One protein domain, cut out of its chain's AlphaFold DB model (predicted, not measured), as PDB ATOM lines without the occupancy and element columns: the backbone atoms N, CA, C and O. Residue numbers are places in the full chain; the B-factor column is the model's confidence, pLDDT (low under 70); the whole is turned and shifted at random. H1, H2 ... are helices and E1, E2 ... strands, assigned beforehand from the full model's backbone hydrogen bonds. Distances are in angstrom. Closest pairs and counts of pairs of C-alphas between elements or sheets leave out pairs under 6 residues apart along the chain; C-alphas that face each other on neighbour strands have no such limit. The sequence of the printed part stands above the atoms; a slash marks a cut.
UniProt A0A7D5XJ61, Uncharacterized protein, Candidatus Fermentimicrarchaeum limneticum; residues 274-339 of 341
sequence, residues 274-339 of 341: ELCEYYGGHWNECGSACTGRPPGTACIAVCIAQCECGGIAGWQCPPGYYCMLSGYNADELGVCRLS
ATOM      1  N   GLU A 274     344.878 255.272 391.849       89.38
ATOM      2  CA  GLU A 274     346.312 255.587 391.838       89.38
ATOM      3  C   GLU A 274     347.147 254.480 392.488       89.38
ATOM      4  O   GLU A 274     348.163 254.069 391.938       89.38
ATOM      5  N   LEU A 275     346.689 253.950 393.628       87.62
ATOM      6  CA  LEU A 275     347.350 252.843 394.318       87.62
ATOM      7  C   LEU A 275     347.353 251.575 393.455       87.62
ATOM      8  O   LEU A 275     348.375 250.899 393.367       87.62
ATOM      9  N   CYS A 276     346.221 251.255 392.827       94.44
ATOM     10  CA  CYS A 276     346.092 250.086 391.964       94.44
ATOM     11  C   CYS A 276     347.056 250.148 390.774       94.44
ATOM     12  O   CYS A 276     347.855 249.237 390.574       94.44
ATOM     13  N   GLU A 277     347.016 251.249 390.021       93.56
ATOM     14  CA  GLU A 277     347.813 251.422 388.804       93.56
ATOM     15  C   GLU A 277     349.312 251.538 389.118       93.56
ATOM     16  O   GLU A 277     350.139 250.991 388.388       93.56
ATOM     17  N   TYR A 278     349.680 252.173 390.237       89.62
ATOM     18  CA  TYR A 278     351.076 252.304 390.665       89.62
ATOM     19  C   TYR A 278     351.756 250.950 390.922       89.62
ATOM     20  O   TYR A 278     352.929 250.781 390.593       89.62
ATOM     21  N   TYR A 279     351.031 249.970 391.473       90.38
ATOM     22  CA  TYR A 279     351.556 248.618 391.723       90.38
ATOM     23  C   TYR A 279     351.341 247.642 390.560       90.38
ATOM     24  O   TYR A 279     351.533 246.439 390.726       90.38
ATOM     25  N   GLY A 280     350.974 248.143 389.378       93.12
ATOM     26  CA  GLY A 280     350.772 247.309 388.195       93.12
ATOM     27  C   GLY A 280     349.471 246.503 388.218       93.12
ATOM     28  O   GLY A 280     349.351 245.524 387.481       93.12
ATOM     29  N   GLY A 281     348.506 246.888 389.052       95.50
ATOM     30  CA  GLY A 281     347.126 246.424 388.964       95.50
ATOM     31  C   GLY A 281     346.360 247.177 387.874       95.50
ATOM     32  O   GLY A 281     346.778 248.246 387.423       95.50
ATOM     33  N   HIS A 282     345.215 246.642 387.456       96.62
ATOM     34  CA  HIS A 282     344.324 247.326 386.518       96.62
ATOM     35  C   HIS A 282     343.100 247.874 387.240       96.62
ATOM     36  O   HIS A 282     342.328 247.125 387.838       96.62
ATOM     37  N   TRP A 283     342.905 249.189 387.200       97.12
ATOM     38  CA  TRP A 283     341.742 249.793 387.831       97.12
ATOM     39  C   TRP A 283     340.504 249.668 386.946       97.12
ATOM     40  O   TRP A 283     340.464 250.202 385.837       97.12
ATOM     41  N   ASN A 284     339.467 249.023 387.475       95.00
ATOM     42  CA  ASN A 284     338.169 248.928 386.833       95.00
ATOM     43  C   ASN A 284     337.135 249.711 387.648       95.00
ATOM     44  O   ASN A 284     336.716 249.273 388.718       95.00
ATOM     45  N   GLU A 285     336.695 250.857 387.121       95.56
ATOM     46  CA  GLU A 285     335.654 251.704 387.730       95.56
ATOM     47  C   GLU A 285     334.304 250.980 387.872       95.56
ATOM     48  O   GLU A 285     333.463 251.364 388.681       95.56
ATOM     49  N   CYS A 286     334.081 249.939 387.068       94.62
ATOM     50  CA  CYS A 286     332.794 249.278 386.916       94.62
ATOM     51  C   CYS A 286     332.943 247.751 386.870       94.62
ATOM     52  O   CYS A 286     332.384 247.069 386.008       94.62
ATOM     53  N   GLY A 287     333.705 247.200 387.813       91.25
ATOM     54  CA  GLY A 287     333.930 245.768 387.928       91.25
ATOM     55  C   GLY A 287     332.718 244.995 388.458       91.25
ATOM     56  O   GLY A 287     331.804 245.543 389.083       91.25
ATOM     57  N   SER A 288     332.703 243.684 388.217       88.81
ATOM     58  CA  SER A 288     331.717 242.791 388.835       88.81
ATOM     59  C   SER A 288     332.080 242.546 390.298       88.81
ATOM     60  O   SER A 288     333.197 242.122 390.604       88.81
ATOM     61  N   ALA A 289     331.114 242.720 391.206       85.44
ATOM     62  CA  ALA A 289     331.298 242.426 392.629       85.44
ATOM     63  C   ALA A 289     331.580 240.942 392.922       85.44
ATOM     64  O   ALA A 289     331.956 240.572 394.039       85.44
ATOM     65  N   CYS A 290     331.391 240.089 391.917       87.31
ATOM     66  CA  CYS A 290     331.571 238.651 392.014       87.31
ATOM     67  C   CYS A 290     332.790 238.138 391.250       87.31
ATOM     68  O   CYS A 290     333.003 236.929 391.236       87.31
ATOM     69  N   THR A 291     333.604 239.016 390.656       85.88
ATOM     70  CA  THR A 291     334.906 238.612 390.109       85.88
ATOM     71  C   THR A 291     335.736 237.944 391.214       85.88
ATOM     72  O   THR A 291     335.838 238.469 392.326       85.88
ATOM     73  N   GLY A 292     336.267 236.750 390.926       77.00
ATOM     74  CA  GLY A 292     337.008 235.916 391.882       77.00
ATOM     75  C   GLY A 292     336.151 235.040 392.812       77.00
ATOM     76  O   GLY A 292     336.706 234.333 393.647       77.00
ATOM     77  N   ARG A 293     334.811 235.053 392.706       82.62
ATOM     78  CA  ARG A 293     333.934 234.143 393.474       82.62
ATOM     79  C   ARG A 293     333.684 232.818 392.733       82.62
ATOM     80  O   ARG A 293     333.774 232.792 391.507       82.62
ATOM     81  N   PRO A 294     333.302 231.735 393.441       82.38
ATOM     82  CA  PRO A 294     332.964 230.464 392.806       82.38
ATOM     83  C   PRO A 294     331.813 230.588 391.781       82.38
ATOM     84  O   PRO A 294     330.867 231.358 392.010       82.38
ATOM     85  N   PRO A 295     331.835 229.802 390.689       81.88
ATOM     86  CA  PRO A 295     330.759 229.698 389.714       81.88
ATOM     87  C   PRO A 295     329.414 229.407 390.377       81.88
ATOM     88  O   PRO A 295     329.322 228.619 391.315       81.88
ATOM     89  N   GLY A 296     328.357 230.044 389.875       84.50
ATOM     90  CA  GLY A 296     327.007 229.915 390.432       84.50
ATOM     91  C   GLY A 296     326.703 230.861 391.597       84.50
ATOM     92  O   GLY A 296     325.566 230.894 392.062       84.50
ATOM     93  N   THR A 297     327.665 231.680 392.041       86.94
ATOM     94  CA  THR A 297     327.381 232.748 393.010       86.94
ATOM     95  C   THR A 297     326.498 233.820 392.367       86.94
ATOM     96  O   THR A 297     326.900 234.468 391.402       86.94
ATOM     97  N   ALA A 298     325.295 234.033 392.908       85.81
ATOM     98  CA  ALA A 298     324.399 235.085 392.437       85.81
ATOM     99  C   ALA A 298     325.026 236.472 392.657       85.81
ATOM    100  O   ALA A 298     325.375 236.832 393.784       85.81
ATOM    101  N   CYS A 299     325.147 237.252 391.579       86.62
ATOM    102  CA  CYS A 299     325.705 238.598 391.616       86.62
ATOM    103  C   CYS A 299     324.623 239.647 391.387       86.62
ATOM    104  O   CYS A 299     324.168 239.840 390.265       86.62
ATOM    105  N   ILE A 300     324.201 240.316 392.457       84.44
ATOM    106  CA  ILE A 300     323.165 241.358 392.388       84.44
ATOM    107  C   ILE A 300     323.744 242.769 392.217       84.44
ATOM    108  O   ILE A 300     323.029 243.672 391.799       84.44
ATOM    109  N   ALA A 301     325.029 242.961 392.529       81.12
ATOM    110  CA  ALA A 301     325.720 244.233 392.380       81.12
ATOM    111  C   ALA A 301     326.595 244.205 391.124       81.12
ATOM    112  O   ALA A 301     327.514 243.392 391.004       81.12
ATOM    113  N   VAL A 302     326.300 245.111 390.200       75.38
ATOM    114  CA  VAL A 302     327.076 245.351 388.984       75.38
ATOM    115  C   VAL A 302     327.699 246.735 389.137       75.38
ATOM    116  O   VAL A 302     327.014 247.633 389.623       75.38
ATOM    117  N   CYS A 303     328.955 246.912 388.720       88.44
ATOM    118  CA  CYS A 303     329.667 248.192 388.755       88.44
ATOM    119  C   CYS A 303     330.178 248.607 390.149       88.44
ATOM    120  O   CYS A 303     329.720 249.592 390.726       88.44
ATOM    121  N   ILE A 304     331.138 247.857 390.697       91.25
ATOM    122  CA  ILE A 304     331.946 248.328 391.829       91.25
ATOM    123  C   ILE A 304     333.347 248.695 391.349       91.25
ATOM    124  O   ILE A 304     333.960 247.949 390.585       91.25
ATOM    125  N   ALA A 305     333.858 249.831 391.816       94.38
ATOM    126  CA  ALA A 305     335.233 250.212 391.547       94.38
ATOM    127  C   ALA A 305     336.177 249.238 392.267       94.38
ATOM    128  O   ALA A 305     336.048 249.014 393.476       94.38
ATOM    129  N   GLN A 306     337.084 248.606 391.525       95.38
ATOM    130  CA  GLN A 306     337.981 247.589 392.065       95.38
ATOM    131  C   GLN A 306     339.306 247.513 391.306       95.38
ATOM    132  O   GLN A 306     339.391 247.850 390.129       95.38
ATOM    133  N   CYS A 307     340.339 247.031 391.998       96.62
ATOM    134  CA  CYS A 307     341.645 246.759 391.409       96.62
ATOM    135  C   CYS A 307     341.730 245.298 390.959       96.62
ATOM    136  O   CYS A 307     341.632 244.390 391.790       96.62
ATOM    137  N   GLU A 308     341.884 245.079 389.661       96.00
ATOM    138  CA  GLU A 308     342.015 243.767 389.035       96.00
ATOM    139  C   GLU A 308     343.481 243.319 388.988       96.00
ATOM    140  O   GLU A 308     344.406 244.127 388.885       96.00
ATOM    141  N   CYS A 309     343.680 242.009 389.077       96.00
ATOM    142  CA  CYS A 309     344.985 241.356 389.130       96.00
ATOM    143  C   CYS A 309     344.965 240.036 388.346       96.00
ATOM    144  O   CYS A 309     343.897 239.517 388.026       96.00
ATOM    145  N   GLY A 310     346.133 239.470 388.049       93.94
ATOM    146  CA  GLY A 310     346.263 238.244 387.265       93.94
ATOM    147  C   GLY A 310     346.079 238.472 385.764       93.94
ATOM    148  O   GLY A 310     346.495 239.497 385.218       93.94
ATOM    149  N   GLY A 311     345.475 237.486 385.100       88.94
ATOM    150  CA  GLY A 311     345.314 237.451 383.649       88.94
ATOM    151  C   GLY A 311     346.624 237.334 382.864       88.94
ATOM    152  O   GLY A 311     347.725 237.404 383.409       88.94
ATOM    153  N   ILE A 312     346.502 237.233 381.537       90.19
ATOM    154  CA  ILE A 312     347.651 237.205 380.609       90.19
ATOM    155  C   ILE A 312     348.506 238.482 380.672       90.19
ATOM    156  O   ILE A 312     349.673 238.481 380.293       90.19
ATOM    157  N   ALA A 313     347.922 239.581 381.155       89.62
ATOM    158  CA  ALA A 313     348.607 240.854 381.331       89.62
ATOM    159  C   ALA A 313     349.525 240.882 382.569       89.62
ATOM    160  O   ALA A 313     350.329 241.803 382.693       89.62
ATOM    161  N   GLY A 314     349.429 239.891 383.467       91.81
ATOM    162  CA  GLY A 314     350.302 239.775 384.635       91.81
ATOM    163  C   GLY A 314     350.097 240.881 385.672       91.81
ATOM    164  O   GLY A 314     351.064 241.309 386.301       91.81
ATOM    165  N   TRP A 315     348.862 241.360 385.845       95.81
ATOM    166  CA  TRP A 315     348.559 242.441 386.784       95.81
ATOM    167  C   TRP A 315     348.802 242.019 388.234       95.81
ATOM    168  O   TRP A 315     348.468 240.901 388.636       95.81
ATOM    169  N   GLN A 316     349.363 242.914 389.044       94.00
ATOM    170  CA  GLN A 316     349.763 242.615 390.421       94.00
ATOM    171  C   GLN A 316     348.969 243.437 391.431       94.00
ATOM    172  O   GLN A 316     348.572 244.570 391.172       94.00
ATOM    173  N   CYS A 317     348.731 242.852 392.605       93.88
ATOM    174  CA  CYS A 317     348.082 243.577 393.684       93.88
ATOM    175  C   CYS A 317     349.062 244.464 394.450       93.88
ATOM    176  O   CYS A 317     350.210 244.066 394.669       93.88
ATOM    177  N   PRO A 318     348.587 245.619 394.947       89.12
ATOM    178  CA  PRO A 318     349.322 246.397 395.924       89.12
ATOM    179  C   PRO A 318     349.704 245.569 397.160       89.12
ATOM    180  O   PRO A 318     348.967 244.672 397.569       89.12
ATOM    181  N   PRO A 319     350.827 245.871 397.814       81.56
ATOM    182  CA  PRO A 319     351.238 245.203 399.047       81.56
ATOM    183  C   PRO A 319     350.215 245.352 400.169       81.56
ATOM    184  O   PRO A 319     349.565 246.385 400.309       81.56
ATOM    185  N   GLY A 320     350.055 244.290 400.960       79.44
ATOM    186  CA  GLY A 320     348.944 244.160 401.908       79.44
ATOM    187  C   GLY A 320     347.639 243.677 401.265       79.44
ATOM    188  O   GLY A 320     346.672 243.412 401.978       79.44
ATOM    189  N   TYR A 321     347.615 243.500 399.940       89.75
ATOM    190  CA  TYR A 321     346.519 242.882 399.211       89.75
ATOM    191  C   TYR A 321     346.987 241.597 398.531       89.75
ATOM    192  O   TYR A 321     348.116 241.499 398.055       89.75
ATOM    193  N   TYR A 322     346.098 240.613 398.461       92.12
ATOM    194  CA  TYR A 322     346.308 239.394 397.690       92.12
ATOM    195  C   TYR A 322     345.347 239.356 396.504       92.12
ATOM    196  O   TYR A 322     344.253 239.927 396.546       92.12
ATOM    197  N   CYS A 323     345.767 238.680 395.437       94.19
ATOM    198  CA  CYS A 323     344.934 238.500 394.260       94.19
ATOM    199  C   CYS A 323     343.946 237.357 394.488       94.19
ATOM    200  O   CYS A 323     344.341 236.194 394.570       94.19
ATOM    201  N   MET A 324     342.656 237.676 394.610       93.19
ATOM    202  CA  MET A 324     341.606 236.671 394.746       93.19
ATOM    203  C   MET A 324     341.201 236.161 393.360       93.19
ATOM    204  O   MET A 324     340.400 236.789 392.665       93.19
ATOM    205  N   LEU A 325     341.788 235.030 392.976       90.81
ATOM    206  CA  LEU A 325     341.499 234.292 391.748       90.81
ATOM    207  C   LEU A 325     340.374 233.264 391.988       90.81
ATOM    208  O   LEU A 325     340.189 232.815 393.120       90.81
ATOM    209  N   SER A 326     339.610 232.888 390.955       82.94
ATOM    210  CA  SER A 326     338.520 231.904 391.107       82.94
ATOM    211  C   SER A 326     338.999 230.444 391.109       82.94
ATOM    212  O   SER A 326     338.260 229.562 391.543       82.94
ATOM    213  N   GLY A 327     340.242 230.193 390.691       82.06
ATOM    214  CA  GLY A 327     340.925 228.902 390.673       82.06
ATOM    215  C   GLY A 327     340.652 228.047 389.434       82.06
ATOM    216  O   GLY A 327     341.044 226.882 389.419       82.06
ATOM    217  N   TYR A 328     339.958 228.571 388.417       81.44
ATOM    218  CA  TYR A 328     339.473 227.750 387.298       81.44
ATOM    219  C   TYR A 328     340.415 227.712 386.100       81.44
ATOM    220  O   TYR A 328     340.480 226.690 385.424       81.44
ATOM    221  N   ASN A 329     341.140 228.799 385.829       82.69
ATOM    222  CA  ASN A 329     342.053 228.901 384.691       82.69
ATOM    223  C   ASN A 329     343.307 229.684 385.091       82.69
ATOM    224  O   ASN A 329     343.213 230.637 385.858       82.69
ATOM    225  N   ALA A 330     344.463 229.327 384.524       79.56
ATOM    226  CA  ALA A 330     345.734 230.006 384.805       79.56
ATOM    227  C   ALA A 330     345.747 231.491 384.378       79.56
ATOM    228  O   ALA A 330     346.459 232.288 384.981       79.56
ATOM    229  N   ASP A 331     344.922 231.864 383.394       84.62
ATOM    230  CA  ASP A 331     344.828 233.225 382.846       84.62
ATOM    231  C   ASP A 331     343.623 234.010 383.390       84.62
ATOM    232  O   ASP A 331     343.118 234.932 382.745       84.62
ATOM    233  N   GLU A 332     343.089 233.622 384.547       89.31
ATOM    234  CA  GLU A 332     341.915 234.287 385.099       89.31
ATOM    235  C   GLU A 332     342.239 235.666 385.688       89.31
ATOM    236  O   GLU A 332     343.296 235.898 386.282       89.31
ATOM    237  N   LEU A 333     341.291 236.588 385.523       92.44
ATOM    238  CA  LEU A 333     341.312 237.886 386.182       92.44
ATOM    239  C   LEU A 333     340.731 237.751 387.591       92.44
ATOM    240  O   LEU A 333     339.601 237.291 387.776       92.44
ATOM    241  N   GLY A 334     341.515 238.164 388.578       94.00
ATOM    242  CA  GLY A 334     341.129 238.255 389.977       94.00
ATOM    243  C   GLY A 334     340.887 239.690 390.422       94.00
ATOM    244  O   GLY A 334     340.983 240.641 389.645       94.00
ATOM    245  N   VAL A 335     340.596 239.845 391.711       95.19
ATOM    246  CA  VAL A 335     340.468 241.160 392.350       95.19
ATOM    247  C   VAL A 335     341.344 241.228 393.585       95.19
ATOM    248  O   VAL A 335     341.374 240.293 394.385       95.19
ATOM    249  N   CYS A 336     342.015 242.356 393.778       94.69
ATOM    250  CA  CYS A 336     342.804 242.601 394.972       94.69
ATOM    251  C   CYS A 336     341.906 242.744 396.203       94.69
ATOM    252  O   CYS A 336     340.989 243.571 396.247       94.69
ATOM    253  N   ARG A 337     342.180 241.931 397.225       92.12
ATOM    254  CA  ARG A 337     341.500 241.951 398.526       92.12
ATOM    255  C   ARG A 337     342.524 242.145 399.631       92.12
ATOM    256  O   ARG A 337     343.651 241.680 399.503       92.12
ATOM    257  N   LEU A 338     342.139 242.855 400.691       87.81
ATOM    258  CA  LEU A 338     342.993 243.042 401.862       87.81
ATOM    259  C   LEU A 338     343.366 241.674 402.434       87.81
ATOM    260  O   LEU A 338     342.482 240.859 402.698       87.81
ATOM    261  N   SER A 339     344.660 241.441 402.631       79.44
ATOM    262  CA  SER A 339     345.135 240.287 403.385       79.44
ATOM    263  C   SER A 339     344.765 240.509 404.845       79.44
ATOM    264  O   SER A 339     345.413 241.282 405.546       79.44
TER     265      SER A 339
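AT A GLANCE: This is residues 274 to 339 of the 341 residues of an uncharacterized protein of Candidatus Fermentimicrarchaeum limneticum (UniProt A0A7D5XJ61). Two strand hairpins, E1 with E2 and E3 with E4, join side by side through E2 and E4 into one strongly twisted sheet, with the short helix H1 packed near E1 and a long loop, residues 289 to 301, reaching to the other end of the longest axis. E2 bends by 82 degrees at residue 305, pairing with E1 over residues 302 to 308 and with E4 over 308 to 310. The printed part has 66 residues with one named helix and four named strands, in the order H1 E1 E2 E3 E4; the sheet's order is E1 E2 E4 E3, antiparallel throughout. The class is mostly strand, though under half of the residues are in named elements; the whole is compact, with a radius of gyration of the C-alphas of 11.2 A and spans of 32 by 24 by 22 A.

HOW THE PARTS SIT: H1, residues 274 to 278, is on the sheet at a height of 8.7 A, and its O i to N i+4 pair is within hydrogen-bond range. It only just lies over E1, residues 282 to 288, on which 3 of its 5 C-alphas fall; the closest C-alphas are those of Cys 276 and Trp 283, 6.0 A apart. E1 forms an antiparallel hairpin with E2, residues 302 to 310, with N 284 and O 306 at 2.9 A. E4, residues 333 to 338, is antiparallel to E2, with N 334 and O 309 at 2.8 A. E3, residues 321 to 324, forms a hairpin with E4, with N 322 and O 337 at 2.9 A. The edge strands E1 and E3 are apart.

IN THESE COORDINATES: H1 begins at C-alpha 274 (346.312, 255.587, 391.838) and is 5.9 A long. E1 measures 13.6 A, E2 20.5 A, E3 9.1 A and E4 16.6 A from first to last C-alpha. E4 ends at C-alpha 338 (342.993, 243.042, 401.862).

THE WHOLE: The C-alphas farthest apart, of Tyr 278 and Gly 296, are 32.9 A apart. The link E1 to E2 is long, and the printed part has no cut. The mean pLDDT of the printed part is 89.2, and no printed residue is under 70.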